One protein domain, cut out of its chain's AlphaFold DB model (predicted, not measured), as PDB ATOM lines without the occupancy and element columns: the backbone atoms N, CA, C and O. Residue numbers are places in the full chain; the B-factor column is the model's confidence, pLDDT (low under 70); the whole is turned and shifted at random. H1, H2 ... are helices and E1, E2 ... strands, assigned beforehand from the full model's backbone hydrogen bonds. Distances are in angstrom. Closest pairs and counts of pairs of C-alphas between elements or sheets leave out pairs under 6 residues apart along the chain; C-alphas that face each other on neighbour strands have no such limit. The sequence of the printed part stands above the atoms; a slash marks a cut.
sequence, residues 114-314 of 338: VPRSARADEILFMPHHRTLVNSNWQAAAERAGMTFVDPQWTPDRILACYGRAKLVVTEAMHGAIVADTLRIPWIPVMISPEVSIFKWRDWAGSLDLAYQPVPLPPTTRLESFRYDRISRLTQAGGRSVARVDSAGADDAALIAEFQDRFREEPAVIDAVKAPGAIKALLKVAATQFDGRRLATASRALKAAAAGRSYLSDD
ATOM      1  N   VAL A 114     136.821 165.997 182.191       94.62
ATOM      2  CA  VAL A 114     136.190 167.308 182.036       94.62
ATOM      3  C   VAL A 114     135.297 167.574 183.241       94.62
ATOM      4  O   VAL A 114     134.130 167.176 183.241       94.62
ATOM      5  N   PRO A 115     135.792 168.280 184.273       93.06
ATOM      6  CA  PRO A 115     134.993 168.564 185.454       93.06
ATOM      7  C   PRO A 115     133.866 169.541 185.089       93.06
ATOM      8  O   PRO A 115     134.065 170.753 184.990       93.06
ATOM      9  N   ARG A 116     132.668 168.999 184.849       90.44
ATOM     10  CA  ARG A 116     131.477 169.771 184.478       90.44
ATOM     11  C   ARG A 116     130.953 170.547 185.683       90.44
ATOM     12  O   ARG A 116     130.735 169.993 186.758       90.44
ATOM     13  N   SER A 117     130.712 171.839 185.487       87.69
ATOM     14  CA  SER A 117     130.060 172.693 186.479       87.69
ATOM     15  C   SER A 117     128.542 172.638 186.328       87.69
ATOM     16  O   SER A 117     128.019 172.577 185.218       87.69
ATOM     17  N   ALA A 118     127.820 172.752 187.447       82.94
ATOM     18  CA  ALA A 118     126.364 172.915 187.449       82.94
ATOM     19  C   ALA A 118     125.907 174.219 186.762       82.94
ATOM     20  O   ALA A 118     124.753 174.345 186.359       82.94
ATOM     21  N   ARG A 119     126.811 175.201 186.642       84.69
ATOM     22  CA  ARG A 119     126.612 176.432 185.872       84.69
ATOM     23  C   ARG A 119     127.655 176.492 184.763       84.69
ATOM     24  O   ARG A 119     128.847 176.600 185.052       84.69
ATOM     25  N   ALA A 120     127.185 176.404 183.524       88.12
ATOM     26  CA  ALA A 120     127.976 176.614 182.324       88.12
ATOM     27  C   ALA A 120     127.506 177.915 181.662       88.12
ATOM     28  O   ALA A 120     126.594 177.907 180.839       88.12
ATOM     29  N   ASP A 121     128.046 179.050 182.104       93.69
ATOM     30  CA  ASP A 121     127.626 180.390 181.681       93.69
ATOM     31  C   ASP A 121     128.778 181.277 181.179       93.69
ATOM     32  O   ASP A 121     128.525 182.397 180.714       93.69
ATOM     33  N   GLU A 122     130.016 180.773 181.186       97.19
ATOM     34  CA  GLU A 122     131.200 181.502 180.726       97.19
ATOM     35  C   GLU A 122     131.337 181.474 179.196       97.19
ATOM     36  O   GLU A 122     131.093 180.459 178.542       97.19
ATOM     37  N   ILE A 123     131.770 182.592 178.612       98.62
ATOM     38  CA  ILE A 123     132.258 182.628 177.229       98.62
ATOM     39  C   ILE A 123     133.777 182.556 177.294       98.62
ATOM     40  O   ILE A 123     134.405 183.438 177.883       98.62
ATOM     41  N   LEU A 124     134.361 181.521 176.698       98.81
ATOM     42  CA  LEU A 124     135.808 181.362 176.642       98.81
ATOM     43  C   LEU A 124     136.369 182.042 175.400       98.81
ATOM     44  O   LEU A 124     135.755 182.007 174.333       98.81
ATOM     45  N   PHE A 125     137.569 182.598 175.528       98.81
ATOM     46  CA  PHE A 125     138.382 183.004 174.393       98.81
ATOM     47  C   PHE A 125     139.749 182.320 174.429       98.81
ATOM     48  O   PHE A 125     140.510 182.524 175.376       98.81
ATOM     49  N   MET A 126     140.066 181.551 173.384       98.56
ATOM     50  CA  MET A 126     141.353 180.863 173.229       98.56
ATOM     51  C   MET A 126     142.041 181.278 171.914       98.56
ATOM     52  O   MET A 126     141.629 180.852 170.831       98.56
ATOM     53  N   PRO A 127     143.103 182.100 171.946       97.00
ATOM     54  CA  PRO A 127     143.891 182.386 170.750       97.00
ATOM     55  C   PRO A 127     144.797 181.196 170.388       97.00
ATOM     56  O   PRO A 127     144.963 180.258 171.163       97.00
ATOM     57  N   HIS A 128     145.456 181.246 169.230       93.12
ATOM     58  CA  HIS A 128     146.551 180.322 168.937       93.12
ATOM     59  C   HIS A 128     147.819 180.703 169.732       93.12
ATOM     60  O   HIS A 128     148.093 181.885 169.928       93.12
ATOM     61  N   HIS A 129     148.662 179.742 170.132       89.19
ATOM     62  CA  HIS A 129     149.859 180.033 170.948       89.19
ATOM     63  C   HIS A 129     150.803 181.065 170.287       89.19
ATOM     64  O   HIS A 129     151.298 181.983 170.938       89.19
ATOM     65  N   ARG A 130     150.990 181.005 168.956       87.06
ATOM     66  CA  ARG A 130     151.799 181.999 168.203       87.06
ATOM     67  C   ARG A 130     151.218 183.414 168.242       87.06
ATOM     68  O   ARG A 130     151.953 184.388 168.040       87.06
ATOM     69  N   THR A 131     149.917 183.549 168.474       89.25
ATOM     70  CA  THR A 131     149.227 184.840 168.538       89.25
ATOM     71  C   THR A 131     149.553 185.579 169.829       89.25
ATOM     72  O   THR A 131     149.649 186.799 169.796       89.25
ATOM     73  N   LEU A 132     149.897 184.870 170.910       88.69
ATOM     74  CA  LEU A 132     150.283 185.476 172.190       88.69
ATOM     75  C   LEU A 132     151.484 186.430 172.066       88.69
ATOM     76  O   LEU A 132     151.526 187.475 172.716       88.69
ATOM     77  N   VAL A 133     152.434 186.129 171.175       86.94
ATOM     78  CA  VAL A 133     153.662 186.916 170.994       86.94
ATOM     79  C   VAL A 133     153.355 188.365 170.584       86.94
ATOM     80  O   VAL A 133     152.774 188.627 169.533       86.94
ATOM     81  N   ASN A 134     153.837 189.323 171.380       85.88
ATOM     82  CA  ASN A 134     153.639 190.767 171.190       85.88
ATOM     83  C   ASN A 134     152.164 191.225 171.198       85.88
ATOM     84  O   ASN A 134     151.880 192.317 170.707       85.88
ATOM     85  N   SER A 135     151.240 190.429 171.737       90.75
ATOM     86  CA  SER A 135     149.807 190.747 171.802       90.75
ATOM     87  C   SER A 135     149.341 191.047 173.234       90.75
ATOM     88  O   SER A 135     150.088 190.868 174.195       90.75
ATOM     89  N   ASN A 136     148.098 191.503 173.378       94.62
ATOM     90  CA  ASN A 136     147.414 191.722 174.650       94.62
ATOM     91  C   ASN A 136     145.993 191.126 174.624       94.62
ATOM     92  O   ASN A 136     145.001 191.771 174.973       94.62
ATOM     93  N   TRP A 137     145.897 189.889 174.137       96.56
ATOM     94  CA  TRP A 137     144.634 189.177 173.954       96.56
ATOM     95  C   TRP A 137     143.923 188.822 175.260       96.56
ATOM     96  O   TRP A 137     142.693 188.823 175.284       96.56
ATOM     97  N   GLN A 138     144.664 188.621 176.353       97.19
ATOM     98  CA  GLN A 138     144.071 188.453 177.679       97.19
ATOM     99  C   GLN A 138     143.249 189.687 178.077       97.19
ATOM    100  O   GLN A 138     142.050 189.573 178.323       97.19
ATOM    101  N   ALA A 139     143.844 190.884 178.029       96.69
ATOM    102  CA  ALA A 139     143.108 192.106 178.347       96.69
ATOM    103  C   ALA A 139     141.974 192.381 177.342       96.69
ATOM    104  O   ALA A 139     140.961 192.983 177.699       96.69
ATOM    105  N   ALA A 140     142.119 191.965 176.078       97.88
ATOM    106  CA  ALA A 140     141.063 192.114 175.079       97.88
ATOM    107  C   ALA A 140     139.834 191.255 175.420       97.88
ATOM    108  O   ALA A 140     138.708 191.759 175.337       97.88
ATOM    109  N   ALA A 141     140.062 190.003 175.833       98.31
ATOM    110  CA  ALA A 141     139.038 189.052 176.262       98.31
ATOM    111  C   ALA A 141     138.336 189.507 177.545       98.31
ATOM    112  O   ALA A 141     137.111 189.614 177.563       98.31
ATOM    113  N   GLU A 142     139.096 189.898 178.570       97.88
ATOM    114  CA  GLU A 142     138.544 190.401 179.835       97.88
ATOM    115  C   GLU A 142     137.655 191.635 179.602       97.88
ATOM    116  O   GLU A 142     136.520 191.701 180.074       97.88
ATOM    117  N   ARG A 143     138.108 192.591 178.774       97.88
ATOM    118  CA  ARG A 143     137.306 193.767 178.381       97.88
ATOM    119  C   ARG A 143     136.070 193.412 177.551       97.88
ATOM    120  O   ARG A 143     135.103 194.176 177.546       97.88
ATOM    121  N   ALA A 144     136.101 192.286 176.839       98.12
ATOM    122  CA  ALA A 144     134.961 191.771 176.090       98.12
ATOM    123  C   ALA A 144     133.965 191.007 176.984       98.12
ATOM    124  O   ALA A 144     132.873 190.683 176.515       98.12
ATOM    125  N   GLY A 145     134.296 190.780 178.263       98.00
ATOM    126  CA  GLY A 145     133.495 189.990 179.198       98.00
ATOM    127  C   GLY A 145     133.664 188.483 179.000       98.00
ATOM    128  O   GLY A 145     132.707 187.739 179.193       98.00
ATOM    129  N   MET A 146     134.847 188.046 178.562       98.50
ATOM    130  CA  MET A 146     135.175 186.644 178.296       98.50
ATOM    131  C   MET A 146     136.286 186.157 179.220       98.50
ATOM    132  O   MET A 146     137.190 186.916 179.576       98.50
ATOM    133  N   THR A 147     136.255 184.868 179.543       98.38
ATOM    134  CA  THR A 147     137.346 184.188 180.239       98.38
ATOM    135  C   THR A 147     138.448 183.876 179.233       98.38
ATOM    136  O   THR A 147     138.245 183.120 178.281       98.38
ATOM    137  N   PHE A 148     139.630 184.455 179.434       98.50
ATOM    138  CA  PHE A 148     140.807 184.114 178.643       98.50
ATOM    139  C   PHE A 148     141.309 182.714 179.006       98.50
ATOM    140  O   PHE A 148     141.517 182.413 180.183       98.50
ATOM    141  N   VAL A 149     141.541 181.882 177.993       98.50
ATOM    142  CA  VAL A 149     142.141 180.556 178.146       98.50
ATOM    143  C   VAL A 149     143.435 180.518 177.354       98.50
ATOM    144  O   VAL A 149     143.434 180.630 176.128       98.50
ATOM    145  N   ASP A 150     144.545 180.370 178.068       97.62
ATOM    146  CA  ASP A 150     145.854 180.256 177.444       97.62
ATOM    147  C   ASP A 150     146.026 178.843 176.857       97.62
ATOM    148  O   ASP A 150     145.939 177.868 177.611       97.62
ATOM    149  N   PRO A 151     146.283 178.694 175.543       96.00
ATOM    150  CA  PRO A 151     146.520 177.388 174.923       96.00
ATOM    151  C   PRO A 151     147.808 176.693 175.404       96.00
ATOM    152  O   PRO A 151     148.060 175.564 174.993       96.00
ATOM    153  N   GLN A 152     148.637 177.360 176.212       95.75
ATOM    154  CA  GLN A 152     149.881 176.836 176.786       95.75
ATOM    155  C   GLN A 152     149.700 176.264 178.202       95.75
ATOM    156  O   GLN A 152     150.638 175.726 178.788       95.75
ATOM    157  N   TRP A 153     148.513 176.400 178.803       97.12
ATOM    158  CA  TRP A 153     148.241 175.775 180.097       97.12
ATOM    159  C   TRP A 153     148.156 174.251 179.982       97.12
ATOM    160  O   TRP A 153     147.851 173.700 178.928       97.12
ATOM    161  N   THR A 154     148.353 173.573 181.114       96.12
ATOM    162  CA  THR A 154     148.140 172.126 181.233       96.12
ATOM    163  C   THR A 154     146.731 171.743 180.764       96.12
ATOM    164  O   THR A 154     145.779 172.442 181.150       96.12
ATOM    165  N   PRO A 155     146.562 170.621 180.043       96.44
ATOM    166  CA  PRO A 155     145.255 170.172 179.574       96.44
ATOM    167  C   PRO A 155     144.168 170.137 180.657       96.44
ATOM    168  O   PRO A 155     143.088 170.667 180.416       96.44
ATOM    169  N   ASP A 156     144.450 169.651 181.871       95.94
ATOM    170  CA  ASP A 156     143.463 169.591 182.967       95.94
ATOM    171  C   ASP A 156     142.863 170.962 183.311       95.94
ATOM    172  O   ASP A 156     141.653 171.116 183.488       95.94
ATOM    173  N   ARG A 157     143.708 171.999 183.363       97.06
ATOM    174  CA  ARG A 157     143.275 173.376 183.637       97.06
ATOM    175  C   ARG A 157     142.377 173.904 182.523       97.06
ATOM    176  O   ARG A 157     141.388 174.577 182.808       97.06
ATOM    177  N   ILE A 158     142.730 173.624 181.271       98.25
ATOM    178  CA  ILE A 158     141.949 174.052 180.110       98.25
ATOM    179  C   ILE A 158     140.606 173.320 180.093       98.25
ATOM    180  O   ILE A 158     139.567 173.971 180.005       98.25
ATOM    181  N   LEU A 159     140.597 171.999 180.269       98.06
ATOM    182  CA  LEU A 159     139.373 171.198 180.332       98.06
ATOM    183  C   LEU A 159     138.452 171.641 181.477       98.06
ATOM    184  O   LEU A 159     137.236 171.703 181.294       98.06
ATOM    185  N   ALA A 160     139.008 172.062 182.616       96.88
ATOM    186  CA  ALA A 160     138.225 172.656 183.695       96.88
ATOM    187  C   ALA A 160     137.560 173.988 183.309       96.88
ATOM    188  O   ALA A 160     136.432 174.245 183.729       96.88
ATOM    189  N   CYS A 161     138.201 174.825 182.486       97.94
ATOM    190  CA  CYS A 161     137.547 176.006 181.914       97.94
ATOM    191  C   CYS A 161     136.400 175.603 180.974       97.94
ATOM    192  O   CYS A 161     135.306 176.159 181.069       97.94
ATOM    193  N   TYR A 162     136.618 174.611 180.104       98.25
ATOM    194  CA  TYR A 162     135.590 174.113 179.177       98.25
ATOM    195  C   TYR A 162     134.380 173.529 179.909       98.25
ATOM    196  O   TYR A 162     133.247 173.730 179.477       98.25
ATOM    197  N   GLY A 163     134.589 172.896 181.066       97.44
ATOM    198  CA  GLY A 163     133.517 172.400 181.926       97.44
ATOM    199  C   GLY A 163     132.535 173.472 182.429       97.44
ATOM    200  O   GLY A 163     131.463 173.116 182.922       97.44
ATOM    201  N   ARG A 164     132.869 174.765 182.293       97.00
ATOM    202  CA  ARG A 164     132.039 175.923 182.687       97.00
ATOM    203  C   ARG A 164     131.585 176.784 181.501       97.00
ATOM    204  O   ARG A 164     130.957 177.825 181.698       97.00
ATOM    205  N   ALA A 165     131.911 176.384 180.276       98.25
ATOM    206  CA  ALA A 165     131.683 177.195 179.089       98.25
ATOM    207  C   ALA A 165     130.286 176.989 178.490       98.25
ATOM    208  O   ALA A 165     129.829 175.858 178.334       98.25
ATOM    209  N   LYS A 166     129.650 178.086 178.070       98.06
ATOM    210  CA  LYS A 166     128.474 178.074 177.180       98.06
ATOM    211  C   LYS A 166     128.806 178.370 175.719       98.06
ATOM    212  O   LYS A 166     127.983 178.126 174.846       98.06
ATOM    213  N   LEU A 167     129.968 178.971 175.468       98.69
ATOM    214  CA  LEU A 167     130.437 179.362 174.141       98.69
ATOM    215  C   LEU A 167     131.966 179.433 174.155       98.69
ATOM    216  O   LEU A 167     132.548 179.946 175.112       98.69
ATOM    217  N   VAL A 168     132.607 178.988 173.076       98.88
ATOM    218  CA  VAL A 168     134.056 179.121 172.878       98.88
ATOM    219  C   VAL A 168     134.349 179.943 171.627       98.88
ATOM    220  O   VAL A 168     134.035 179.536 170.516       98.88
ATOM    221  N   VAL A 169     135.006 181.087 171.774       98.81
ATOM    222  CA  VAL A 169     135.540 181.867 170.651       98.81
ATOM    223  C   VAL A 169     137.024 181.542 170.515       98.81
ATOM    224  O   VAL A 169     137.773 181.694 171.477       98.81
ATOM    225  N   THR A 170     137.482 181.061 169.359       98.62
ATOM    226  CA  THR A 170     138.833 180.479 169.287       98.62
ATOM    227  C   THR A 170     139.525 180.631 167.937       98.62
ATOM    228  O   THR A 170     138.910 180.505 166.881       98.62
ATOM    229  N   GLU A 171     140.834 180.876 167.984       96.88
ATOM    230  CA  GLU A 171     141.759 180.735 166.845       96.88
ATOM    231  C   GLU A 171     142.556 179.415 166.928       96.88
ATOM    232  O   GLU A 171     143.124 178.931 165.943       96.88
ATOM    233  N   ALA A 172     142.606 178.794 168.107       96.00
ATOM    234  CA  ALA A 172     143.181 177.470 168.271       96.00
ATOM    235  C   ALA A 172     142.202 176.408 167.748       96.00
ATOM    236  O   ALA A 172     141.100 176.256 168.276       96.00
ATOM    237  N   MET A 173     142.625 175.631 166.744       96.94
ATOM    238  CA  MET A 173     141.809 174.555 166.155       96.94
ATOM    239  C   MET A 173     141.391 173.515 167.197       96.94
ATOM    240  O   MET A 173     140.218 173.185 167.277       96.94
ATOM    241  N   HIS A 174     142.306 173.080 168.069       97.69
ATOM    242  CA  HIS A 174     141.955 172.180 169.173       97.69
ATOM    243  C   HIS A 174     141.018 172.821 170.199       97.69
ATOM    244  O   HIS A 174     140.232 172.121 170.826       97.69
ATOM    245  N   GLY A 175     141.022 174.153 170.304       98.25
ATOM    246  CA  GLY A 175     140.012 174.854 171.078       98.25
ATOM    247  C   GLY A 175     138.600 174.665 170.508       98.25
ATOM    248  O   GLY A 175     137.650 174.554 171.279       98.25
ATOM    249  N   ALA A 176     138.465 174.584 169.179       98.69
ATOM    250  CA  ALA A 176     137.200 174.302 168.498       98.69
ATOM    251  C   ALA A 176     136.863 172.804 168.504       98.69
ATOM    252  O   ALA A 176     135.729 172.461 168.814       98.69
ATOM    253  N   ILE A 177     137.840 171.922 168.253       98.75
ATOM    254  CA  ILE A 177     137.653 170.461 168.310       98.75
ATOM    255  C   ILE A 177     137.097 170.046 169.669       98.75
ATOM    256  O   ILE A 177     136.081 169.358 169.739       98.75
ATOM    257  N   VAL A 178     137.721 170.502 170.759       98.69
ATOM    258  CA  VAL A 178     137.275 170.169 172.116       98.69
ATOM    259  C   VAL A 178     135.922 170.808 172.433       98.69
ATOM    260  O   VAL A 178     135.100 170.173 173.085       98.69
ATOM    261  N   ALA A 179     135.643 172.024 171.949       98.75
ATOM    262  CA  ALA A 179     134.328 172.638 172.132       98.75
ATOM    263  C   ALA A 179     133.232 171.795 171.465       98.75
ATOM    264  O   ALA A 179     132.274 171.408 172.132       98.75
ATOM    265  N   ASP A 180     133.419 171.442 170.193       98.75
ATOM    266  CA  ASP A 180     132.475 170.635 169.420       98.75
ATOM    267  C   ASP A 180     132.272 169.241 170.035       98.75
ATOM    268  O   ASP A 180     131.140 168.806 170.235       98.75
ATOM    269  N   THR A 181     133.367 168.606 170.466       98.56
ATOM    270  CA  THR A 181     133.374 167.305 171.160       98.56
ATOM    271  C   THR A 181     132.559 167.332 172.449       98.56
ATOM    272  O   THR A 181     131.815 166.406 172.759       98.56
ATOM    273  N   LEU A 182     132.665 168.423 173.208       98.00
ATOM    274  CA  LEU A 182     131.941 168.624 174.462       98.00
ATOM    275  C   LEU A 182     130.536 169.203 174.264       98.00
ATOM    276  O   LEU A 182     129.877 169.512 175.267       98.00
ATOM    277  N   ARG A 183     130.101 169.322 173.002       97.81
ATOM    278  CA  ARG A 183     128.839 169.910 172.541       97.81
ATOM    279  C   ARG A 183     128.640 171.361 172.997       97.81
ATOM    280  O   ARG A 183     127.533 171.789 173.311       97.81
ATOM    281  N   ILE A 184     129.730 172.123 173.062       98.44
ATOM    282  CA  ILE A 184     129.743 173.552 173.377       98.44
ATOM    283  C   ILE A 184     129.783 174.317 172.049       98.44
ATOM    284  O   ILE A 184     130.723 174.118 171.274       98.44
ATOM    285  N   PRO A 185     128.817 175.213 171.770       98.56
ATOM    286  CA  PRO A 185     128.879 176.067 170.593       98.56
ATOM    287  C   PRO A 185     130.205 176.826 170.522       98.56
ATOM    288  O   PRO A 185     130.747 177.264 171.542       98.56
ATOM    289  N   TRP A 186     130.727 177.020 169.316       98.75
ATOM    290  CA  TRP A 186     132.018 177.673 169.127       98.75
ATOM    291  C   TRP A 186     132.029 178.633 167.943       98.75
ATOM    292  O   TRP A 186     131.179 178.573 167.066       98.75
ATOM    293  N   ILE A 187     132.963 179.580 167.928       98.69
ATOM    294  CA  ILE A 187     133.109 180.567 166.854       98.69
ATOM    295  C   ILE A 187     134.580 180.617 166.443       98.69
ATOM    296  O   ILE A 187     135.421 180.990 167.271       98.69
ATOM    297  N   PRO A 188     134.913 180.263 165.186       97.75
ATOM    298  CA  PRO A 188     136.268 180.411 164.691       97.75
ATOM    299  C   PRO A 188     136.587 181.885 164.476       97.75
ATOM    300  O   PRO A 188     135.825 182.621 163.845       97.75
ATOM    301  N   VAL A 189     137.754 182.308 164.942       97.38
ATOM    302  CA  VAL A 189     138.307 183.628 164.642       97.38
ATOM    303  C   VAL A 189     139.674 183.500 163.984       97.38
ATOM    304  O   VAL A 189     140.395 182.528 164.195       97.38
ATOM    305  N   MET A 190     140.036 184.498 163.185       94.94
ATOM    306  CA  MET A 190     141.336 184.585 162.522       94.94
ATOM    307  C   MET A 190     142.017 185.887 162.928       94.94
ATOM    308  O   MET A 190     141.509 186.972 162.646       94.94
ATOM    309  N   ILE A 191     143.165 185.774 163.593       93.62
ATOM    310  CA  ILE A 191     143.950 186.909 164.083       93.62
ATOM    311  C   ILE A 191     145.283 186.968 163.334       93.62
ATOM    312  O   ILE A 191     145.683 188.017 162.829       93.62
ATOM    313  N   SER A 192     145.969 185.828 163.245       88.38
ATOM    314  CA  SER A 192     147.283 185.687 162.639       88.38
ATOM    315  C   SER A 192     147.198 185.272 161.163       88.38
ATOM    316  O   SER A 192     146.440 184.363 160.816       88.38
ATOM    317  N   PRO A 193     148.055 185.831 160.285       84.69
ATOM    318  CA  PRO A 193     148.202 185.361 158.904       84.69
ATOM    319  C   PRO A 193     148.814 183.950 158.802       84.69
ATOM    320  O   PRO A 193     148.890 183.388 157.712       84.69
ATOM    321  N   GLU A 194     149.282 183.385 159.919       83.44
ATOM    322  CA  GLU A 194     149.910 182.061 160.001       83.44
ATOM    323  C   GLU A 194     148.898 180.920 160.202       83.44
ATOM    324  O   GLU A 194     149.287 179.752 160.282       83.44
ATOM    325  N   VAL A 195     147.604 181.237 160.316       87.00
ATOM    326  CA  VAL A 195     146.537 180.237 160.424       87.00
ATOM    327  C   VAL A 195     146.538 179.355 159.173       87.00
ATOM    328  O   VAL A 195     146.397 179.835 158.055       87.00
ATOM    329  N   SER A 196     146.674 178.041 159.342       89.81
ATOM    330  CA  SER A 196     146.563 177.113 158.210       89.81
ATOM    331  C   SER A 196     145.091 176.929 157.836       89.81
ATOM    332  O   SER A 196     144.315 176.370 158.605       89.81
ATOM    333  N   ILE A 197     144.701 177.407 156.654       90.75
ATOM    334  CA  ILE A 197     143.347 177.208 156.117       90.75
ATOM    335  C   ILE A 197     143.108 175.735 155.803       90.75
ATOM    336  O   ILE A 197     142.043 175.217 156.121       90.75
ATOM    337  N   PHE A 198     144.126 175.059 155.260       93.00
ATOM    338  CA  PHE A 198     144.085 173.633 154.957       93.00
ATOM    339  C   PHE A 198     143.650 172.827 156.182       93.00
ATOM    340  O   PHE A 198     142.649 172.130 156.110       93.00
ATOM    341  N   LYS A 199     144.323 172.981 157.336       94.69
ATOM    342  CA  LYS A 199     143.983 172.181 158.527       94.69
ATOM    343  C   LYS A 199     142.566 172.447 159.040       94.69
ATOM    344  O   LYS A 199     141.894 171.522 159.479       94.69
ATOM    345  N   TRP A 200     142.129 173.707 158.988       96.00
ATOM    346  CA  TRP A 200     140.818 174.108 159.489       96.00
ATOM    347  C   TRP A 200     139.702 173.586 158.591       96.00
ATOM    348  O   TRP A 200     138.727 173.054 159.108       96.00
ATOM    349  N   ARG A 201     139.853 173.696 157.266       95.38
ATOM    350  CA  ARG A 201     138.888 173.146 156.304       95.38
ATOM    351  C   ARG A 201     138.887 171.625 156.301       95.38
ATOM    352  O   ARG A 201     137.822 171.037 156.214       95.38
ATOM    353  N   ASP A 202     140.054 171.011 156.461       97.62
ATOM    354  CA  ASP A 202     140.197 169.565 156.603       97.62
ATOM    355  C   ASP A 202     139.395 169.049 157.804       97.62
ATOM    356  O   ASP A 202     138.500 168.227 157.643       97.62
ATOM    357  N   TRP A 203     139.626 169.594 159.001       98.31
ATOM    358  CA  TRP A 203     138.856 169.180 160.173       98.31
ATOM    359  C   TRP A 203     137.368 169.553 160.067       98.31
ATOM    360  O   TRP A 203     136.512 168.697 160.280       98.31
ATOM    361  N   ALA A 204     137.033 170.793 159.702       97.69
ATOM    362  CA  ALA A 204     135.638 171.231 159.618       97.69
ATOM    363  C   ALA A 204     134.842 170.418 158.581       97.69
ATOM    364  O   ALA A 204     133.718 170.004 158.859       97.69
ATOM    365  N   GLY A 205     135.450 170.103 157.434       97.00
ATOM    366  CA  GLY A 205     134.857 169.257 156.400       97.00
ATOM    367  C   GLY A 205     134.618 167.816 156.853       97.00
ATOM    368  O   GLY A 205     133.700 167.177 156.360       97.00
ATOM    369  N   SER A 206     135.368 167.310 157.839       98.38
ATOM    370  CA  SER A 206     135.079 166.000 158.445       98.38
ATOM    371  C   SER A 206     133.726 165.963 159.175       98.38
ATOM    372  O   SER A 206     133.123 164.896 159.298       98.38
ATOM    373  N   LEU A 207     133.231 167.128 159.608       98.31
ATOM    374  CA  LEU A 207     131.978 167.328 160.345       98.31
ATOM    375  C   LEU A 207     130.897 168.039 159.504       98.31
ATOM    376  O   LEU A 207     129.931 168.550 160.067       98.31
ATOM    377  N   ASP A 208     131.070 168.113 158.179       97.00
ATOM    378  CA  ASP A 208     130.220 168.860 157.235       97.00
ATOM    379  C   ASP A 208     130.034 170.349 157.594       97.00
ATOM    380  O   ASP A 208     129.015 170.981 157.302       97.00
ATOM    381  N   LEU A 209     131.051 170.949 158.218       96.06
ATOM    382  CA  LEU A 209     131.067 172.360 158.581       96.06
ATOM    383  C   LEU A 209     131.844 173.185 157.551       96.06
ATOM    384  O   LEU A 209     133.017 172.945 157.264       96.06
ATOM    385  N   ALA A 210     131.214 174.248 157.051       93.38
ATOM    386  CA  ALA A 210     131.881 175.238 156.214       93.38
ATOM    387  C   ALA A 210     132.680 176.220 157.086       93.38
ATOM    388  O   ALA A 210     132.106 177.097 157.737       93.38
ATOM    389  N   TYR A 211     134.008 176.095 157.105       93.50
ATOM    390  CA  TYR A 211     134.885 176.996 157.859       93.50
ATOM    391  C   TYR A 211     134.773 178.443 157.347       93.50
ATOM    392  O   TYR A 211     135.124 178.724 156.207       93.50
ATOM    393  N   GLN A 212     134.285 179.367 158.182       93.44
ATOM    394  CA  GLN A 212     134.169 180.802 157.878       93.44
ATOM    395  C   GLN A 212     134.584 181.615 159.118       93.44
ATOM    396  O   GLN A 212     133.739 181.989 159.933       93.44
ATOM    397  N   PRO A 213     135.892 181.847 159.324       95.25
ATOM    398  CA  PRO A 213     136.387 182.510 160.523       95.25
ATOM    399  C   PRO A 213     136.085 184.010 160.521       95.25
ATOM    400  O   PRO A 213     136.209 184.684 159.497       95.25
ATOM    401  N   VAL A 214     135.781 184.563 161.697       96.00
ATOM    402  CA  VAL A 214     135.623 186.012 161.878       96.00
ATOM    403  C   VAL A 214     137.007 186.664 162.013       96.00
ATOM    404  O   VAL A 214     137.758 186.309 162.928       96.00
ATOM    405  N   PRO A 215     137.386 187.620 161.145       95.31
ATOM    406  CA  PRO A 215     138.671 188.293 161.257       95.31
ATOM    407  C   PRO A 215     138.672 189.236 162.460       95.31
ATOM    408  O   PRO A 215     137.743 190.026 162.643       95.31
ATOM    409  N   LEU A 216     139.742 189.207 163.250       96.44
ATOM    410  CA  LEU A 216     139.923 190.122 164.371       96.44
ATOM    411  C   LEU A 216     141.163 191.004 164.172       96.44
ATOM    412  O   LEU A 216     142.205 190.526 163.724       96.44
ATOM    413  N   PRO A 217     141.085 192.302 164.513       95.44
ATOM    414  CA  PRO A 217     142.224 193.198 164.392       95.44
ATOM    415  C   PRO A 217     143.234 192.967 165.529       95.44
ATOM    416  O   PRO A 217     142.840 192.593 166.636       95.44
ATOM    417  N   PRO A 218     144.526 193.267 165.304       94.25
ATOM    418  CA  PRO A 218     145.558 193.112 166.321       94.25
ATOM    419  C   PRO A 218     145.343 194.069 167.501       94.25
ATOM    420  O   PRO A 218     144.925 195.223 167.345       94.25
ATOM    421  N   THR A 219     145.708 193.596 168.683       94.12
ATOM    422  CA  THR A 219     145.642 194.288 169.974       94.12
ATOM    423  C   THR A 219     146.751 195.322 170.168       94.12
ATOM    424  O   THR A 219     146.530 196.308 170.870       94.12
ATOM    425  N   THR A 220     147.917 195.154 169.527       90.56
ATOM    426  CA  THR A 220     149.061 196.080 169.658       90.56
ATOM    427  C   THR A 220     149.646 196.499 168.307       90.56
ATOM    428  O   THR A 220     149.401 195.891 167.259       90.56
ATOM    429  N   ARG A 221     150.454 197.566 168.303       89.31
ATOM    430  CA  ARG A 221     151.232 197.963 167.114       89.31
ATOM    431  C   ARG A 221     152.298 196.937 166.733       89.31
ATOM    432  O   ARG A 221     152.517 196.713 165.545       89.31
ATOM    433  N   LEU A 222     152.963 196.333 167.719       87.94
ATOM    434  CA  LEU A 222     154.010 195.334 167.483       87.94
ATOM    435  C   LEU A 222     153.439 194.057 166.862       87.94
ATOM    436  O   LEU A 222     154.058 193.484 165.968       87.94
ATOM    437  N   GLU A 223     152.251 193.647 167.302       90.44
ATOM    438  CA  GLU A 223     151.494 192.550 166.703       90.44
ATOM    439  C   GLU A 223     151.154 192.855 165.238       90.44
ATOM    440  O   GLU A 223     151.500 192.069 164.360       90.44
ATOM    441  N   SER A 224     150.600 194.041 164.959       89.31
ATOM    442  CA  SER A 224     150.305 194.495 163.590       89.31
ATOM    443  C   SER A 224     151.547 194.467 162.693       89.31
ATOM    444  O   SER A 224     151.525 193.868 161.624       89.31
ATOM    445  N   PHE A 225     152.663 195.052 163.145       88.25
ATOM    446  CA  PHE A 225     153.911 195.079 162.378       88.25
ATOM    447  C   PHE A 225     154.458 193.671 162.107       88.25
ATOM    448  O   PHE A 225     154.965 193.389 161.018       88.25
ATOM    449  N   ARG A 226     154.356 192.774 163.096       88.44
ATOM    450  CA  ARG A 226     154.749 191.371 162.949       88.44
ATOM    451  C   ARG A 226     153.923 190.691 161.858       88.44
ATOM    452  O   ARG A 226     154.512 190.046 160.994       88.44
ATOM    453  N   TYR A 227     152.605 190.869 161.862       89.69
ATOM    454  CA  TYR A 227     151.721 190.298 160.844       89.69
ATOM    455  C   TYR A 227     151.991 190.872 159.453       89.69
ATOM    456  O   TYR A 227     152.121 190.102 158.504       89.69
ATOM    457  N   ASP A 228     152.213 192.181 159.325       87.62
ATOM    458  CA  ASP A 228     152.572 192.803 158.042       87.62
ATOM    459  C   ASP A 228     153.898 192.267 157.490       87.62
ATOM    460  O   ASP A 228     154.078 192.132 156.277       87.62
ATOM    461  N   ARG A 229     154.865 191.984 158.372       86.00
ATOM    462  CA  ARG A 229     156.144 191.378 157.985       86.00
ATOM    463  C   ARG A 229     155.953 189.929 157.535       86.00
ATOM    464  O   ARG A 229     156.484 189.566 156.490       86.00
ATOM    465  N   ILE A 230     155.212 189.122 158.294       84.31
ATOM    466  CA  ILE A 230     154.935 187.717 157.958       84.31
ATOM    467  C   ILE A 230     154.210 187.625 156.615       84.31
ATOM    468  O   ILE A 230     154.651 186.881 155.741       84.31
ATOM    469  N   SER A 231     153.156 188.418 156.419       84.25
ATOM    470  CA  SER A 231     152.390 188.453 155.172       84.25
ATOM    471  C   SER A 231     153.274 188.809 153.976       84.25
ATOM    472  O   SER A 231     153.255 188.099 152.975       84.25
ATOM    473  N   ARG A 232     154.119 189.845 154.099       84.06
ATOM    474  CA  ARG A 232     155.050 190.241 153.028       84.06
ATOM    475  C   ARG A 232     156.062 189.150 152.692       84.06
ATOM    476  O   ARG A 232     156.284 188.884 151.518       84.06
ATOM    477  N   LEU A 233     156.668 188.518 153.698       81.31
ATOM    478  CA  LEU A 233     157.644 187.444 153.476       81.31
ATOM    479  C   LEU A 233     156.994 186.201 152.858       81.31
ATOM    480  O   LEU A 233     157.582 185.572 151.987       81.31
ATOM    481  N   THR A 234     155.771 185.878 153.279       77.25
ATOM    482  CA  THR A 234     154.999 184.749 152.744       77.25
ATOM    483  C   THR A 234     154.670 184.981 151.270       77.25
ATOM    484  O   THR A 234     154.963 184.125 150.440       77.25
ATOM    485  N   GLN A 235     154.179 186.174 150.923       79.44
ATOM    486  CA  GLN A 235     153.884 186.557 149.538       79.44
ATOM    487  C   GLN A 235     155.140 186.636 148.664       79.44
ATOM    488  O   GLN A 235     155.118 186.175 147.529       79.44
ATOM    489  N   ALA A 236     156.243 187.183 149.184       75.94
ATOM    490  CA  ALA A 236     157.514 187.239 148.462       75.94
ATOM    491  C   ALA A 236     158.080 185.839 148.170       75.94
ATOM    492  O   ALA A 236     158.756 185.649 147.165       75.94
ATOM    493  N   GLY A 237     157.769 184.858 149.021       69.31
ATOM    494  CA  GLY A 237     158.059 183.446 148.784       69.31
ATOM    495  C   GLY A 237     157.044 182.728 147.886       69.31
ATOM    496  O   GLY A 237     157.071 181.502 147.851       69.31
ATOM    497  N   GLY A 238     156.126 183.451 147.230       66.56
ATOM    498  CA  GLY A 238     155.103 182.891 146.339       66.56
ATOM    499  C   GLY A 238     153.966 182.145 147.044       66.56
ATOM    500  O   GLY A 238     153.212 181.437 146.389       66.56
ATOM    501  N   ARG A 239     153.839 182.270 148.373       69.19
ATOM    502  CA  ARG A 239     152.879 181.500 149.179       69.19
ATOM    503  C   ARG A 239     151.608 182.297 149.466       69.19
ATOM    504  O   ARG A 239     151.658 183.513 149.692       69.19
ATOM    505  N   SER A 240     150.483 181.592 149.553       69.12
ATOM    506  CA  SER A 240     149.205 182.152 149.993       69.12
ATOM    507  C   SER A 240     149.267 182.562 151.468       69.12
ATOM    508  O   SER A 240     149.779 181.840 152.326       69.12
ATOM    509  N   VAL A 241     148.733 183.745 151.771       73.75
ATOM    510  CA  VAL A 241     148.517 184.214 153.147       73.75
ATOM    511  C   VAL A 241     147.093 183.865 153.547       73.75
ATOM    512  O   VAL A 241     146.175 184.070 152.751       73.75
ATOM    513  N   ALA A 242     146.902 183.396 154.779       75.00
ATOM    514  CA  ALA A 242     145.574 183.135 155.311       75.00
ATOM    515  C   ALA A 242     144.714 184.406 155.257       75.00
ATOM    516  O   ALA A 242     145.080 185.451 155.802       75.00
ATOM    517  N   ARG A 243     143.575 184.321 154.573       72.94
ATOM    518  CA  ARG A 243     142.558 185.376 154.496       72.94
ATOM    519  C   ARG A 243     141.185 184.764 154.723       72.94
ATOM    520  O   ARG A 243     140.980 183.590 154.432       72.94
ATOM    521  N   VAL A 244     140.220 185.551 155.178       66.50
ATOM    522  CA  VAL A 244     138.840 185.062 155.346       66.50
ATOM    523  C   VAL A 244     138.306 184.485 154.032       66.50
ATOM    524  O   VAL A 244     137.793 183.371 154.021       66.50
ATOM    525  N   ASP A 245     138.564 185.162 152.910       65.88
ATOM    526  CA  ASP A 245     138.128 184.723 151.578       65.88
ATOM    527  C   ASP A 245     138.760 183.391 151.141       65.88
ATOM    528  O   ASP A 245     138.162 182.635 150.381       65.88
ATOM    529  N   SER A 246     139.949 183.052 151.659       60.78
ATOM    530  CA  SER A 246     140.599 181.767 151.354       60.78
ATOM    531  C   SER A 246     139.899 180.568 152.001       60.78
ATOM    532  O   SER A 246     140.135 179.431 151.601       60.78
ATOM    533  N   ALA A 247     138.986 180.800 152.948       60.62
ATOM    534  CA  ALA A 247     138.162 179.747 153.528       60.62
ATOM    535  C   ALA A 247     137.113 179.185 152.539       60.62
ATOM    536  O   ALA A 247     136.628 178.074 152.743       60.62
ATOM    537  N   GLY A 248     136.815 179.914 151.454       63.50
ATOM    538  CA  GLY A 248     135.966 179.467 150.341       63.50
ATOM    539  C   GLY A 248     136.730 178.912 149.133       63.50
ATOM    540  O   GLY A 248     136.143 178.795 148.062       63.50
ATOM    541  N   ALA A 249     138.033 178.631 149.266       67.81
ATOM    542  CA  ALA A 249     138.817 178.021 148.193       67.81
ATOM    543  C   ALA A 249     138.248 176.650 147.786       67.81
ATOM    544  O   ALA A 249     137.610 175.974 148.586       67.81
ATOM    545  N   ASP A 250     138.506 176.221 146.556       83.81
ATOM    546  CA  ASP A 250     138.175 174.864 146.124       83.81
ATOM    547  C   ASP A 250     139.100 173.830 146.796       83.81
ATOM    548  O   ASP A 250     140.280 174.099 147.041       83.81
ATOM    549  N   ASP A 251     138.574 172.647 147.114       86.38
ATOM    550  CA  ASP A 251     139.328 171.593 147.806       86.38
ATOM    551  C   ASP A 251     140.486 171.086 146.947       86.38
ATOM    552  O   ASP A 251     141.601 170.931 147.448       86.38
ATOM    553  N   ALA A 252     140.262 170.916 145.638       87.31
ATOM    554  CA  ALA A 252     141.316 170.497 144.720       87.31
ATOM    555  C   ALA A 252     142.423 171.556 144.617       87.31
ATOM    556  O   ALA A 252     143.603 171.207 144.581       87.31
ATOM    557  N   ALA A 253     142.065 172.843 144.652       86.00
ATOM    558  CA  ALA A 253     143.041 173.930 144.684       86.00
ATOM    559  C   ALA A 253     143.887 173.915 145.969       86.00
ATOM    560  O   ALA A 253     145.104 174.082 145.896       86.00
ATOM    561  N   LEU A 254     143.281 173.666 147.137       86.31
ATOM    562  CA  LEU A 254     144.029 173.552 148.395       86.31
ATOM    563  C   LEU A 254     144.937 172.326 148.442       86.31
ATOM    564  O   LEU A 254     146.047 172.414 148.970       86.31
ATOM    565  N   ILE A 255     144.484 171.194 147.904       88.75
ATOM    566  CA  ILE A 255     145.292 169.974 147.805       88.75
ATOM    567  C   ILE A 255     146.474 170.203 146.860       88.75
ATOM    568  O   ILE A 255     147.605 169.881 147.219       88.75
ATOM    569  N   ALA A 256     146.242 170.817 145.697       87.00
ATOM    570  CA  ALA A 256     147.300 171.146 144.748       87.00
ATOM    571  C   ALA A 256     148.317 172.135 145.345       87.00
ATOM    572  O   ALA A 256     149.519 171.904 145.233       87.00
ATOM    573  N   GLU A 257     147.858 173.189 146.037       85.25
ATOM    574  CA  GLU A 257     148.750 174.120 146.747       85.25
ATOM    575  C   GLU A 257     149.578 173.383 147.810       85.25
ATOM    576  O   GLU A 257     150.786 173.602 147.910       85.25
ATOM    577  N   PHE A 258     148.956 172.493 148.591       86.69
ATOM    578  CA  PHE A 258     149.655 171.694 149.596       86.69
ATOM    579  C   PHE A 258     150.748 170.824 148.959       86.69
ATOM    580  O   PHE A 258     151.899 170.862 149.396       86.69
ATOM    581  N   GLN A 259     150.395 170.058 147.925       86.00
ATOM    582  CA  GLN A 259     151.305 169.136 147.246       86.00
ATOM    583  C   GLN A 259     152.463 169.868 146.571       86.00
ATOM    584  O   GLN A 259     153.598 169.406 146.639       86.00
ATOM    585  N   ASP A 260     152.197 171.014 145.947       84.62
ATOM    586  CA  ASP A 260     153.244 171.816 145.325       84.62
ATOM    587  C   ASP A 260     154.196 172.398 146.374       84.62
ATOM    588  O   ASP A 260     155.416 172.250 146.275       84.62
ATOM    589  N   ARG A 261     153.637 172.972 147.445       79.94
ATOM    590  CA  ARG A 261     154.402 173.608 148.523       79.94
ATOM    591  C   ARG A 261     155.303 172.638 149.278       79.94
ATOM    592  O   ARG A 261     156.373 173.043 149.732       79.94
ATOM    593  N   PHE A 262     154.841 171.411 149.479       82.00
ATOM    594  CA  PHE A 262     155.507 170.412 150.310       82.00
ATOM    595  C   PHE A 262     156.024 169.220 149.506       82.00
ATOM    596  O   PHE A 262     156.258 168.149 150.063       82.00
ATOM    597  N   ARG A 263     156.236 169.414 148.198       75.50
ATOM    598  CA  ARG A 263     156.917 168.447 147.331       75.50
ATOM    599  C   ARG A 263     158.322 168.127 147.840       75.50
ATOM    600  O   ARG A 263     158.737 166.975 147.840       75.50
ATOM    601  N   GLU A 264     159.030 169.158 148.289       68.50
ATOM    602  CA  GLU A 264     160.335 169.066 148.935       68.50
ATOM    603  C   GLU A 264     160.220 169.534 150.387       68.50
ATOM    604  O   GLU A 264     159.310 170.293 150.745       68.50
ATOM    605  N   GLU A 265     161.134 169.079 151.245       57.34
ATOM    606  CA  GLU A 265     161.169 169.557 152.623       57.34
ATOM    607  C   GLU A 265     161.489 171.064 152.621       57.34
ATOM    608  O   GLU A 265     162.504 171.482 152.054       57.34
ATOM    609  N   PRO A 266     160.630 171.918 153.208       59.31
ATOM    610  CA  PRO A 266     160.868 173.348 153.178       59.31
ATOM    611  C   PRO A 266     162.172 173.663 153.914       59.31
ATOM    612  O   PRO A 266     162.357 173.253 155.060       59.31
ATOM    613  N   ALA A 267     163.053 174.443 153.275       47.28
ATOM    614  CA  ALA A 267     164.257 174.947 153.926       47.28
ATOM    615  C   ALA A 267     163.884 175.571 155.279       47.28
ATOM    616  O   ALA A 267     162.957 176.387 155.357       47.28
ATOM    617  N   VAL A 268     164.590 175.175 156.343       41.59
ATOM    618  CA  VAL A 268     164.414 175.748 157.679       41.59
ATOM    619  C   VAL A 268     164.755 177.231 157.583       41.59
ATOM    620  O   VAL A 268     165.918 177.626 157.580       41.59
ATOM    621  N   ILE A 269     163.732 178.075 157.460       37.66
ATOM    622  CA  ILE A 269     163.901 179.514 157.600       37.66
ATOM    623  C   ILE A 269     164.048 179.738 159.098       37.66
ATOM    624  O   ILE A 269     163.052 179.877 159.812       37.66
ATOM    625  N   ASP A 270     165.295 179.734 159.573       28.12
ATOM    626  CA  ASP A 270     165.624 180.196 160.914       28.12
ATOM    627  C   ASP A 270     164.917 181.530 161.130       28.12
ATOM    628  O   ASP A 270     165.041 182.460 160.325       28.12
ATOM    629  N   ALA A 271     164.114 181.600 162.193       34.38
ATOM    630  CA  ALA A 271     163.381 182.799 162.546       34.38
ATOM    631  C   ALA A 271     164.369 183.969 162.567       34.38
ATOM    632  O   ALA A 271     165.212 184.065 163.460       34.38
ATOM    633  N   VAL A 272     164.293 184.837 161.553       35.47
ATOM    634  CA  VAL A 272     165.221 185.953 161.384       35.47
ATOM    635  C   VAL A 272     165.159 186.797 162.650       35.47
ATOM    636  O   VAL A 272     164.189 187.539 162.865       35.47
ATOM    637  N   LYS A 273     166.194 186.657 163.492       32.22
ATOM    638  CA  LYS A 273     166.375 187.415 164.729       32.22
ATOM    639  C   LYS A 273     166.225 188.889 164.376       32.22
ATOM    640  O   LYS A 273     166.978 189.427 163.568       32.22
ATOM    641  N   ALA A 274     165.216 189.541 164.948       36.06
ATOM    642  CA  ALA A 274     165.090 190.985 164.817       36.06
ATOM    643  C   ALA A 274     166.364 191.643 165.393       36.06
ATOM    644  O   ALA A 274     166.796 191.231 166.476       36.06
ATOM    645  N   PRO A 275     166.965 192.642 164.718       38.97
ATOM    646  CA  PRO A 275     168.149 193.334 165.219       38.97
ATOM    647  C   PRO A 275     167.915 193.881 166.633       38.97
ATOM    648  O   PRO A 275     166.924 194.571 166.890       38.97
ATOM    649  N   GLY A 276     168.832 193.576 167.556       40.88
ATOM    650  CA  GLY A 276     168.694 193.855 168.992       40.88
ATOM    651  C   GLY A 276     168.462 195.329 169.348       40.88
ATOM    652  O   GLY A 276     167.833 195.613 170.364       40.88
ATOM    653  N   ALA A 277     168.872 196.262 168.484       41.59
ATOM    654  CA  ALA A 277     168.705 197.702 168.690       41.59
ATOM    655  C   ALA A 277     167.238 198.182 168.609       41.59
ATOM    656  O   ALA A 277     166.875 199.177 169.231       41.59
ATOM    657  N   ILE A 278     166.360 197.451 167.908       46.94
ATOM    658  CA  ILE A 278     164.941 197.821 167.737       46.94
ATOM    659  C   ILE A 278     164.103 197.464 168.986       46.94
ATOM    660  O   ILE A 278     163.061 198.073 169.234       46.94
ATOM    661  N   LYS A 279     164.571 196.526 169.827       43.12
ATOM    662  CA  LYS A 279     163.848 196.062 171.031       43.12
ATOM    663  C   LYS A 279     163.694 197.134 172.117       43.12
ATOM    664  O   LYS A 279     162.709 197.097 172.850       43.12
ATOM    665  N   ALA A 280     164.649 198.056 172.242       42.56
ATOM    666  CA  ALA A 280     164.661 199.039 173.328       42.56
ATOM    667  C   ALA A 280     163.825 200.293 173.010       42.56
ATOM    668  O   ALA A 280     163.107 200.784 173.879       42.56
ATOM    669  N   LEU A 281     163.849 200.773 171.760       42.56
ATOM    670  CA  LEU A 281     163.184 202.027 171.377       42.56
ATOM    671  C   LEU A 281     161.649 201.908 171.290       42.56
ATOM    672  O   LEU A 281     160.931 202.862 171.578       42.56
ATOM    673  N   LEU A 282     161.124 200.731 170.929       47.16
ATOM    674  CA  LEU A 282     159.680 200.504 170.760       47.16
ATOM    675  C   LEU A 282     158.916 200.322 172.078       47.16
ATOM    676  O   LEU A 282     157.692 200.423 172.083       47.16
ATOM    677  N   LYS A 283     159.606 200.078 173.200       45.88
ATOM    678  CA  LYS A 283     158.958 199.761 174.483       45.88
ATOM    679  C   LYS A 283     158.350 200.990 175.177       45.88
ATOM    680  O   LYS A 283     157.454 200.834 175.996       45.88
ATOM    681  N   VAL A 284     158.805 202.203 174.839       44.66
ATOM    682  CA  VAL A 284     158.456 203.440 175.571       44.66
ATOM    683  C   VAL A 284     157.365 204.274 174.874       44.66
ATOM    684  O   VAL A 284     156.611 204.969 175.545       44.66
ATOM    685  N   ALA A 285     157.175 204.147 173.555       44.47
ATOM    686  CA  ALA A 285     156.143 204.891 172.806       44.47
ATOM    687  C   ALA A 285     154.797 204.136 172.638       44.47
ATOM    688  O   ALA A 285     153.886 204.617 171.959       44.47
ATOM    689  N   ALA A 286     154.678 202.934 173.213       50.66
ATOM    690  CA  ALA A 286     153.631 201.956 172.896       50.66
ATOM    691  C   ALA A 286     152.311 202.123 173.681       50.66
ATOM    692  O   ALA A 286     151.248 201.736 173.202       50.66
ATOM    693  N   THR A 287     152.316 202.754 174.855       55.88
ATOM    694  CA  THR A 287     151.214 202.600 175.826       55.88
ATOM    695  C   THR A 287     149.899 203.298 175.450       55.88
ATOM    696  O   THR A 287     148.831 202.719 175.638       55.88
ATOM    697  N   GLN A 288     149.925 204.504 174.866       52.28
ATOM    698  CA  GLN A 288     148.679 205.220 174.523       52.28
ATOM    699  C   GLN A 288     147.986 204.687 173.260       52.28
ATOM    700  O   GLN A 288     146.755 204.632 173.196       52.28
ATOM    701  N   PHE A 289     148.750 204.288 172.241       58.66
ATOM    702  CA  PHE A 289     148.173 203.799 170.985       58.66
ATOM    703  C   PHE A 289     147.735 202.338 171.053       58.66
ATOM    704  O   PHE A 289     146.755 201.978 170.392       58.66
ATOM    705  N   ASP A 290     148.399 201.526 171.874       78.12
ATOM    706  CA  ASP A 290     147.950 200.162 172.139       78.12
ATOM    707  C   ASP A 290     146.603 200.162 172.878       78.12
ATOM    708  O   ASP A 290     145.768 199.312 172.599       78.12
ATOM    709  N   GLY A 291     146.292 201.185 173.686       85.81
ATOM    710  CA  GLY A 291     144.971 201.333 174.310       85.81
ATOM    711  C   GLY A 291     143.806 201.423 173.309       85.81
ATOM    712  O   GLY A 291     142.773 200.776 173.494       85.81
ATOM    713  N   ARG A 292     143.964 202.176 172.205       89.75
ATOM    714  CA  ARG A 292     142.933 202.256 171.147       89.75
ATOM    715  C   ARG A 292     142.793 200.938 170.387       89.75
ATOM    716  O   ARG A 292     141.669 200.524 170.113       89.75
ATOM    717  N   ARG A 293     143.913 200.285 170.055       93.00
ATOM    718  CA  ARG A 293     143.916 198.988 169.355       93.00
ATOM    719  C   ARG A 293     143.292 197.897 170.211       93.00
ATOM    720  O   ARG A 293     142.380 197.229 169.742       93.00
ATOM    721  N   LEU A 294     143.679 197.818 171.480       94.75
ATOM    722  CA  LEU A 294     143.081 196.935 172.472       94.75
ATOM    723  C   LEU A 294     141.564 197.136 172.567       94.75
ATOM    724  O   LEU A 294     140.809 196.168 172.540       94.75
ATOM    725  N   ALA A 295     141.092 198.386 172.630       95.69
ATOM    726  CA  ALA A 295     139.660 198.676 172.662       95.69
ATOM    727  C   ALA A 295     138.940 198.242 171.373       95.69
ATOM    728  O   ALA A 295     137.820 197.739 171.441       95.69
ATOM    729  N   THR A 296     139.564 198.419 170.206       96.75
ATOM    730  CA  THR A 296     139.015 197.962 168.921       96.75
ATOM    731  C   THR A 296     138.974 196.438 168.831       96.75
ATOM    732  O   THR A 296     137.925 195.899 168.494       96.75
ATOM    733  N   ALA A 297     140.060 195.749 169.185       97.25
ATOM    734  CA  ALA A 297     140.130 194.289 169.222       97.25
ATOM    735  C   ALA A 297     139.107 193.700 170.200       97.25
ATOM    736  O   ALA A 297     138.375 192.789 169.839       97.25
ATOM    737  N   SER A 298     138.968 194.284 171.392       98.12
ATOM    738  CA  SER A 298     137.967 193.868 172.379       98.12
ATOM    739  C   SER A 298     136.526 194.050 171.878       98.12
ATOM    740  O   SER A 298     135.704 193.149 172.034       98.12
ATOM    741  N   ARG A 299     136.205 195.174 171.213       98.31
ATOM    742  CA  ARG A 299     134.881 195.368 170.590       98.31
ATOM    743  C   ARG A 299     134.625 194.372 169.461       98.31
ATOM    744  O   ARG A 299     133.523 193.842 169.389       98.31
ATOM    745  N   ALA A 300     135.617 194.125 168.605       98.25
ATOM    746  CA  ALA A 300     135.511 193.153 167.521       98.25
ATOM    747  C   ALA A 300     135.317 191.731 168.065       98.25
ATOM    748  O   ALA A 300     134.437 191.019 167.599       98.25
ATOM    749  N   LEU A 301     136.064 191.355 169.106       98.38
ATOM    750  CA  LEU A 301     135.925 190.072 169.790       98.38
ATOM    751  C   LEU A 301     134.531 189.919 170.416       98.38
ATOM    752  O   LEU A 301     133.866 188.906 170.210       98.38
ATOM    753  N   LYS A 302     134.040 190.951 171.113       98.38
ATOM    754  CA  LYS A 302     132.677 190.965 171.665       98.38
ATOM    755  C   LYS A 302     131.605 190.849 170.579       98.38
ATOM    756  O   LYS A 302     130.623 190.142 170.775       98.38
ATOM    757  N   ALA A 303     131.787 191.525 169.444       98.19
ATOM    758  CA  ALA A 303     130.882 191.420 168.303       98.19
ATOM    759  C   ALA A 303     130.917 190.016 167.678       98.19
ATOM    760  O   ALA A 303     129.861 189.472 167.369       98.19
ATOM    761  N   ALA A 304     132.101 189.406 167.559       97.75
ATOM    762  CA  ALA A 304     132.256 188.041 167.064       97.75
ATOM    763  C   ALA A 304     131.481 187.038 167.927       97.75
ATOM    764  O   ALA A 304     130.772 186.206 167.379       97.75
ATOM    765  N   ALA A 305     131.522 187.169 169.259       97.69
ATOM    766  CA  ALA A 305     130.772 186.299 170.173       97.69
ATOM    767  C   ALA A 305     129.242 186.409 170.078       97.69
ATOM    768  O   ALA A 305     128.542 185.521 170.554       97.69
ATOM    769  N   ALA A 306     128.722 187.486 169.487       96.69
ATOM    770  CA  ALA A 306     127.297 187.644 169.197       96.69
ATOM    771  C   ALA A 306     126.922 187.161 167.782       96.69
ATOM    772  O   ALA A 306     125.762 187.264 167.384       96.69
ATOM    773  N   GLY A 307     127.904 186.696 167.004       94.62
ATOM    774  CA  GLY A 307     127.720 186.194 165.649       94.62
ATOM    775  C   GLY A 307     127.196 184.760 165.597       94.62
ATOM    776  O   GLY A 307     126.803 184.164 166.599       94.62
ATOM    777  N   ARG A 308     127.205 184.190 164.388       93.88
ATOM    778  CA  ARG A 308     126.806 182.800 164.155       93.88
ATOM    779  C   ARG A 308     127.824 181.848 164.784       93.88
ATOM    780  O   ARG A 308     128.988 181.847 164.390       93.88
ATOM    781  N   SER A 309     127.359 181.015 165.711       97.00
ATOM    782  CA  SER A 309     128.134 179.899 166.244       97.00
ATOM    783  C   SER A 309     128.067 178.666 165.350       97.00
ATOM    784  O   SER A 309     127.153 178.482 164.545       97.00
ATOM    785  N   TYR A 310     129.060 177.820 165.547       98.12
ATOM    786  CA  TYR A 310     129.238 176.503 164.988       98.12
ATOM    787  C   TYR A 310     128.928 175.473 166.065       98.12
ATOM    788  O   TYR A 310     129.196 175.686 167.249       98.12
ATOM    789  N   LEU A 311     128.355 174.370 165.618       98.38
ATOM    790  CA  LEU A 311     128.245 173.110 166.326       98.38
ATOM    791  C   LEU A 311     127.924 172.082 165.242       98.38
ATOM    792  O   LEU A 311     127.028 172.335 164.431       98.38
ATOM    793  N   SER A 312     128.676 170.987 165.163       98.31
ATOM    794  CA  SER A 312     128.359 169.919 164.213       98.31
ATOM    795  C   SER A 312     126.959 169.358 164.473       98.31
ATOM    796  O   SER A 312     126.445 169.451 165.587       98.31
ATOM    797  N   ASP A 313     126.357 168.709 163.482       98.50
ATOM    798  CA  ASP A 313     125.155 167.909 163.728       98.50
ATOM    799  C   ASP A 313     125.457 166.750 164.702       98.50
ATOM    800  O   ASP A 313     126.570 166.207 164.704       98.50
ATOM    801  N   ASP A 314     124.485 166.389 165.545       98.44
ATOM    802  CA  ASP A 314     124.640 165.326 166.547       98.44
ATOM    803  C   ASP A 314     124.824 163.950 165.891       98.44
ATOM    804  O   ASP A 314     125.639 163.153 166.356       98.44
TER     805      ASP A 314
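What this domain is: This is residues 114 to 314 of the 338 residues of the protein "Succinoglycan biosynthesis protein ExoV" of Sphingomonas aurantiaca (UniProt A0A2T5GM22). Start at the small wall of three parallel strands, E1, E2 and E3: H4 covers one face and H3 stands up from that face, while H2 and the long H10 pack on each other and graze the sheet. Beyond E3 lie H5, H7 and H8 in a loose group, H6 runs along the far side of the domain from H3, and residues 262 to 281, which stand free, swing round outside from H8 into H9. The printed part has 201 residues with ten named helices and three named strands, in the order E1 H1 H2 H3 E2 H4 E3 H5 H6 H7 H8 H9 H10; the sheet order is E1, E2, E3, and the class is mostly helix. The whole is compact, with a radius of gyration of the C-alphas of 17.9 A and spans of 52 by 47 by 29 A.

Where its parts are: Find C-alpha 122 at (131.200, 181.502, 180.726); there E1 begins, residues 122 to 126, 12.6 A long. Beside it are E2, residues 165 to 170, 12.6 A, and E3, residues 186 to 190, 13.4 A. Between E1 and E2 come H1, residues 129 to 132, H2, residues 137 to 144, and H3, residues 155 to 162; between E2 and E3 comes H4, residues 173 to 181, 12.2 A. After E3 look for H5, residues 197 to 206, 14.1 A, and H6, which starts at C-alpha 221, (151.232, 197.963, 167.114), and runs 22.4 A to residue 236. H7 is residues 244 to 248, H8 residues 251 to 261, 15.2 A, and H9 residues 278 to 281. H10, residues 287 to 305, is 26.7 A long and ends at C-alpha 305, (130.772, 186.299, 170.173).

How they stand to each other: Look from E1 to E2, parallel at 21 degrees: N 124 and O 167 are 2.9 A apart, within hydrogen-bond range. E2 and E3 are parallel at 19 degrees, with N 187 and O 168 at 2.8 A. At the edge strands, residues 147 to 148 pair parallel with 124 to 125 of E1, and residues 214 to 215 with 189 to 190 of E3. E1, H1 H2 H3, E2 and E2, H4, E3 are strand-helix-strand units, parallel neighbour strands with helices between; the crossover of the second is right-handed. H3 and H4 are on the same face, giving two layers, helices on one face of a sheet. H4 has a height over the sheet of 8.8 A and runs along the strands, at 26 degrees to E2 on the local plane; the C-alphas of Ala 176 and Trp 186 in E3 are their closest, 6.2 A. H3 stands up from the sheet at 50 degrees. H10 only grazes the sheet with residues 301 to 305, and H2 only grazes it with residues 137 to 144. H2 and H10 touch at a steep tilt of 63 degrees, the same way; their closest C-alphas, of Ala 140 and Ser 298, are 4.5 A apart. H6 and H10 only just touch, with 3 pairs of C-alphas within 8 A, the closest those of Arg 221 and Asp 290, 6.4 A. H5 and H7 only just touch, with 3 such pairs, the closest those of Ile 197 and Ala 247, 6.3 A. H5 and H8 are close but not clearly touching, with the C-alphas of Phe 198 and Leu 254 closest at 6.6 A. H1 is not on the sheet and meets H2 only through their link. In H2, H3, H4, H5, H6 and H8 every O i to N i+4 pair is within hydrogen-bond range; H10 has 13 of 15, H7 has 0 of 1 but 2 of 2 O i to N i+3 pairs, and H1 and H9 are too short for an i+4 pair.

The domain as a whole: The two C-alphas farthest apart are those of Ala 277 and Asp 314, 54.7 A. The printed part has no cut. The links H5 to H6, of 14 residues, and H8 to H9, of 16, are long. Residues 262 to 281, of which 278 to 281 belong to H9, stand free. The mean pLDDT of the printed part is 85.6, and 36 residues are under 70: residues 237 to 240, 244 to 249 and 264 to 289.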